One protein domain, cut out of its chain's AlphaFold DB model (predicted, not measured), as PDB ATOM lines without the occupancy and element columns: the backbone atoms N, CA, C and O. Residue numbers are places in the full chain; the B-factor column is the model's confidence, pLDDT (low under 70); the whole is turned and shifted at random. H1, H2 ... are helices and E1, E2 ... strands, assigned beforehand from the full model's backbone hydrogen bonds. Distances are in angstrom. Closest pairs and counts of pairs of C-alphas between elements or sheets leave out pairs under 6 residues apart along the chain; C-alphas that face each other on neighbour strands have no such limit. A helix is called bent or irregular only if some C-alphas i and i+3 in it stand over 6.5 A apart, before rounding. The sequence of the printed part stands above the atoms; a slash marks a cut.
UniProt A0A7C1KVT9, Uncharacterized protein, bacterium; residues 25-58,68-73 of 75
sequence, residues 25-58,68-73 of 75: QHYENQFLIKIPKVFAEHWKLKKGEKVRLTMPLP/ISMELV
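This is residues 25 to 58 and 68 to 73 of the 75 residues of an uncharacterized protein of bacterium (UniProt A0A7C1KVT9). Two small two-stranded ribbons, E3 with E4 and the hairpin of E1 and E2, and one short helix, H1, stand at the corners of a loose triangle with few contacts between them. Residues 26 to 32, in the hairpin's part of the model, stick out free. The printed part has 40 residues, with one named helix and four named strands in the order E1, E2, H1, E3, E4, and its class is mixed, helices and strands. Each ribbon is a separate antiparallel sheet, in the orders E1 - E2 and E3 - E4. The whole is loose, with a radius of gyration of the C-alphas of 11.5 A and spans of 28 by 22 by 17 A.

E3, residues 51 to 54, and E4, residues 69 to 72, are antiparallel neighbours with 156 degrees between their directions. Their facing C-alphas 53 and 70 are 4.7 A apart, and N 54 and O 69, at 2.8 A, and N 52 and O 71, at 2.9 A, are within hydrogen-bond range. H1, residues 37 to 42, is apart from E4. In H1 every O i to N i+4 pair is within hydrogen-bond range. E1, residues 25 to 27, and E2, residues 30 to 33, form an antiparallel hairpin with 145 degrees between their directions. Their facing C-alphas 26 and 31 are 4.9 A apart, and N 32 and O 25 are within hydrogen-bond range at 2.8 A. E1 is apart from H1, E3 and E4, and E2 is apart from E3 and E4.

E3 measures 9.8 A from first to last C-alpha, beginning at C-alpha 51 at (41.927, 24.154, 48.262). E4 measures 10.4 A and ends at C-alpha 72 at (37.694, 26.168, 46.578). H1 measures 8.6 A and is not bent. E2 measures 9.7 A and E1 6.4 A, with C-alpha 25 at (59.761, 24.859, 46.076).

The two C-alphas farthest apart, those of Lys 46 and Pro 58, are 30.3 A apart. Residues 59 to 67 are cut out within the link from E3 to E4, and C-alphas 58 and 68 are 11.3 A apart across the cut. Of the links that are printed whole, E1 to E2 and E2 to H1 are tight, and H1 to E3, with 8 residues, is short. The mean pLDDT of the printed part is 71.7. Confidence is under 70 at residues 25 to 27, 30 to 31, 54 to 58 and 68 to 73.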
ATOM      1  N   GLN A  25      58.555  25.106  45.281       66.19
ATOM      2  CA  GLN A  25      59.761  24.859  46.076       66.19
ATOM      3  C   GLN A  25      59.756  23.425  46.603       66.19
ATOM      4  O   GLN A  25      58.709  22.900  46.966       66.19
ATOM      5  N   HIS A  26      60.927  22.796  46.664       68.19
ATOM      6  CA  HIS A  26      61.092  21.499  47.313       68.19
ATOM      7  C   HIS A  26      61.392  21.709  48.795       68.19
ATOM      8  O   HIS A  26      62.307  22.458  49.142       68.19
ATOM      9  N   TYR A  27      60.634  21.044  49.661       58.97
ATOM     10  CA  TYR A  27      60.887  21.006  51.094       58.97
ATOM     11  C   TYR A  27      60.838  19.555  51.569       58.97
ATOM     12  O   TYR A  27      59.775  18.937  51.588       58.97
ATOM     13  N   GLU A  28      62.007  19.011  51.910       76.38
ATOM     14  CA  GLU A  28      62.193  17.599  52.260       76.38
ATOM     15  C   GLU A  28      61.600  16.665  51.188       76.38
ATOM     16  O   GLU A  28      62.103  16.608  50.067       76.38
ATOM     17  N   ASN A  29      60.503  15.978  51.513       74.69
ATOM     18  CA  ASN A  29      59.807  15.033  50.640       74.69
ATOM     19  C   ASN A  29      58.496  15.604  50.069       74.69
ATOM     20  O   ASN A  29      57.624  14.845  49.648       74.69
ATOM     21  N   GLN A  30      58.315  16.928  50.102       64.81
ATOM     22  CA  GLN A  30      57.084  17.595  49.679       64.81
ATOM     23  C   GLN A  30      57.365  18.786  48.758       64.81
ATOM     24  O   GLN A  30      58.398  19.452  48.841       64.81
ATOM     25  N   PHE A  31      56.405  19.071  47.881       69.75
ATOM     26  CA  PHE A  31      56.378  20.301  47.101       69.75
ATOM     27  C   PHE A  31      55.570  21.356  47.851       69.75
ATOM     28  O   PHE A  31      54.426  21.118  48.237       69.75
ATOM     29  N   LEU A  32      56.152  22.538  48.021       73.31
ATOM     30  CA  LEU A  32      55.468  23.716  48.527       73.31
ATOM     31  C   LEU A  32      55.083  24.613  47.347       73.31
ATOM     32  O   LEU A  32      55.950  25.134  46.643       73.31
ATOM     33  N   ILE A  33      53.779  24.815  47.155       73.94
ATOM     34  CA  ILE A  33      53.231  25.752  46.168       73.94
ATOM     35  C   ILE A  33      52.884  27.049  46.896       73.94
ATOM     36  O   ILE A  33      52.066  27.057  47.818       73.94
ATOM     37  N   LYS A  34      53.509  28.158  46.493       75.50
ATOM     38  CA  LYS A  34      53.184  29.483  47.031       75.50
ATOM     39  C   LYS A  34      52.028  30.082  46.238       75.50
ATOM     40  O   LYS A  34      52.202  30.425  45.073       75.50
ATOM     41  N   ILE A  35      50.872  30.228  46.881       74.62
ATOM     42  CA  ILE A  35      49.716  30.918  46.302       74.62
ATOM     43  C   ILE A  35      49.952  32.436  46.410       74.62
ATOM     44  O   ILE A  35      50.161  32.931  47.522       74.62
ATOM     45  N   PRO A  36      49.935  33.190  45.294       76.62
ATOM     46  CA  PRO A  36      50.010  34.646  45.310       76.62
ATOM     47  C   PRO A  36      48.952  35.280  46.219       76.62
ATOM     48  O   PRO A  36      47.795  34.862  46.239       76.62
ATOM     49  N   LYS A  37      49.335  36.342  46.938       80.25
ATOM     50  CA  LYS A  37      48.455  37.019  47.907       80.25
ATOM     51  C   LYS A  37      47.141  37.503  47.279       80.25
ATOM     52  O   LYS A  37      46.100  37.352  47.902       80.25
ATOM     53  N   VAL A  38      47.191  37.999  46.040       78.69
ATOM     54  CA  VAL A  38      46.016  38.482  45.291       78.69
ATOM     55  C   VAL A  38      44.932  37.410  45.158       78.69
ATOM     56  O   VAL A  38      43.759  37.683  45.384       78.69
ATOM     57  N   PHE A  39      45.325  36.163  44.901       76.75
ATOM     58  CA  PHE A  39      44.402  35.039  44.792       76.75
ATOM     59  C   PHE A  39      43.814  34.642  46.142       76.75
ATOM     60  O   PHE A  39      42.619  34.379  46.249       76.75
ATOM     61  N   ALA A  40      44.642  34.637  47.190       79.94
ATOM     62  CA  ALA A  40      44.166  34.373  48.542       79.94
ATOM     63  C   ALA A  40      43.163  35.438  49.013       79.94
ATOM     64  O   ALA A  40      42.175  35.098  49.656       79.94
ATOM     65  N   GLU A  41      43.385  36.707  48.666       83.00
ATOM     66  CA  GLU A  41      42.466  37.808  48.965       83.00
ATOM     67  C   GLU A  41      41.175  37.715  48.143       83.00
ATOM     68  O   GLU A  41      40.089  37.842  48.712       83.00
ATOM     69  N   HIS A  42      41.276  37.424  46.842       82.06
ATOM     70  CA  HIS A  42      40.126  37.264  45.950       82.06
ATOM     71  C   HIS A  42      39.192  36.137  46.421       82.06
ATOM     72  O   HIS A  42      37.987  36.345  46.565       82.06
ATOM     73  N   TRP A  43      39.752  34.971  46.760       78.12
ATOM     74  CA  TRP A  43      38.996  33.828  47.286       78.12
ATOM     75  C   TRP A  43      38.769  33.868  48.802       78.12
ATOM     76  O   TRP A  43      38.178  32.943  49.353       78.12
ATOM     77  N   LYS A  44      39.215  34.931  49.488       84.56
ATOM     78  CA  LYS A  44      39.105  35.112  50.947       84.56
ATOM     79  C   LYS A  44      39.614  33.905  51.752       84.56
ATOM     80  O   LYS A  44      39.061  33.590  52.807       84.56
ATOM     81  N   LEU A  45      40.681  33.268  51.265       82.25
ATOM     82  CA  LEU A  45      41.256  32.066  51.863       82.25
ATOM     83  C   LEU A  45      41.746  32.343  53.283       82.25
ATOM     84  O   LEU A  45      42.519  33.276  53.533       82.25
ATOM     85  N   LYS A  46      41.347  31.487  54.219       82.75
ATOM     86  CA  LYS A  46      41.805  31.520  55.610       82.75
ATOM     87  C   LYS A  46      42.848  30.443  55.866       82.75
ATOM     88  O   LYS A  46      42.871  29.378  55.251       82.75
ATOM     89  N   LYS A  47      43.720  30.705  56.844       77.31
ATOM     90  CA  LYS A  47      44.705  29.720  57.300       77.31
ATOM     91  C   LYS A  47      43.985  28.435  57.729       77.31
ATOM     92  O   LYS A  47      43.157  28.467  58.634       77.31
ATOM     93  N   GLY A  48      44.356  27.314  57.112       79.38
ATOM     94  CA  GLY A  48      43.805  25.989  57.411       79.38
ATOM     95  C   GLY A  48      42.672  25.538  56.487       79.38
ATOM     96  O   GLY A  48      42.246  24.389  56.593       79.38
ATOM     97  N   GLU A  49      42.208  26.390  55.571       79.75
ATOM     98  CA  GLU A  49      41.275  25.969  54.526       79.75
ATOM     99  C   GLU A  49      41.959  25.060  53.504       79.75
ATOM    100  O   GLU A  49      43.159  25.163  53.235       79.75
ATOM    101  N   LYS A  50      41.179  24.124  52.956       77.06
ATOM    102  CA  LYS A  50      41.641  23.192  51.932       77.06
ATOM    103  C   LYS A  50      41.221  23.718  50.570       77.06
ATOM    104  O   LYS A  50      40.053  24.018  50.355       77.06
ATOM    105  N   VAL A  51      42.171  23.764  49.649       74.62
ATOM    106  CA  VAL A  51      41.927  24.154  48.262       74.62
ATOM    107  C   VAL A  51      42.252  22.965  47.372       74.62
ATOM    108  O   VAL A  51      43.236  22.258  47.616       74.62
ATOM    109  N   ARG A  52      41.411  22.702  46.371       72.19
ATOM    110  CA  ARG A  52      41.676  21.657  45.386       72.19
ATOM    111  C   ARG A  52      42.507  22.261  44.265       72.19
ATOM    112  O   ARG A  52      42.103  23.223  43.623       72.19
ATOM    113  N   LEU A  53      43.675  21.673  44.049       70.62
ATOM    114  CA  LEU A  53      44.560  21.983  42.939       70.62
ATOM    115  C   LEU A  53      44.486  20.832  41.939       70.62
ATOM    116  O   LEU A  53      44.810  19.694  42.282       70.62
ATOM    117  N   THR A  54      44.079  21.135  40.714       67.69
ATOM    118  CA  THR A  54      44.074  20.198  39.593       67.69
ATOM    119  C   THR A  54      45.191  20.606  38.643       67.69
ATOM    120  O   THR A  54      45.120  21.649  37.997       67.69
ATOM    121  N   MET A  55      46.241  19.789  38.571       64.81
ATOM    122  CA  MET A  55      47.359  19.982  37.651       64.81
ATOM    123  C   MET A  55      47.442  18.768  36.720       64.81
ATOM    124  O   MET A  55      47.598  17.649  37.220       64.81
ATOM    125  N   PRO A  56      47.337  18.942  35.392       60.91
ATOM    126  CA  PRO A  56      47.584  17.850  34.464       60.91
ATOM    127  C   PRO A  56      49.058  17.446  34.561       60.91
ATOM    128  O   PRO A  56      49.944  18.301  34.573       60.91
ATOM    129  N   LEU A  57      49.328  16.143  34.653       60.34
ATOM    130  CA  LEU A  57      50.700  15.650  34.592       60.34
ATOM    131  C   LEU A  57      51.239  15.898  33.178       60.34
ATOM    132  O   LEU A  57      50.561  15.523  32.216       60.34
ATOM    133  N   PRO A  58      52.430  16.501  33.026       56.62
ATOM    134  CA  PRO A  58      53.025  16.637  31.709       56.62
ATOM    135  C   PRO A  58      53.267  15.241  31.129       56.62
ATOM    136  O   PRO A  58      53.748  14.337  31.822       56.62
ATOM    137  N   ILE A  68      47.418  24.965  35.595       59.12
ATOM    138  CA  ILE A  68      46.932  24.570  36.920       59.12
ATOM    139  C   ILE A  68      45.570  25.234  37.129       59.12
ATOM    140  O   ILE A  68      45.459  26.455  37.030       59.12
ATOM    141  N   SER A  69      44.548  24.439  37.429       60.72
ATOM    142  CA  SER A  69      43.234  24.931  37.848       60.72
ATOM    143  C   SER A  69      43.119  24.814  39.364       60.72
ATOM    144  O   SER A  69      43.475  23.784  39.939       60.72
ATOM    145  N   MET A  70      42.634  25.867  40.019       59.62
ATOM    146  CA  MET A  70      42.423  25.881  41.463       59.62
ATOM    147  C   MET A  70      40.957  26.171  41.775       59.62
ATOM    148  O   MET A  70      40.401  27.134  41.258       59.62
ATOM    149  N   GLU A  71      40.351  25.341  42.620       66.88
ATOM    150  CA  GLU A  71      38.950  25.450  43.033       66.88
ATOM    151  C   GLU A  71      38.849  25.379  44.561       66.88
ATOM    152  O   GLU A  71      39.520  24.569  45.215       66.88
ATOM    153  N   LEU A  72      38.001  26.227  45.151       58.91
ATOM    154  CA  LEU A  72      37.694  26.168  46.578       58.91
ATOM    155  C   LEU A  72      36.826  24.936  46.858       58.91
ATOM    156  O   LEU A  72      35.836  24.699  46.170       58.91
ATOM    157  N   VAL A  73      37.180  24.157  47.882       58.97
ATOM    158  CA  VAL A  73      36.331  23.054  48.343       58.97
ATOM    159  C   VAL A  73      35.454  23.585  49.469       58.97
ATOM    160  O   VAL A  73      35.907  23.679  50.611       58.97
TER     161      VAL A  73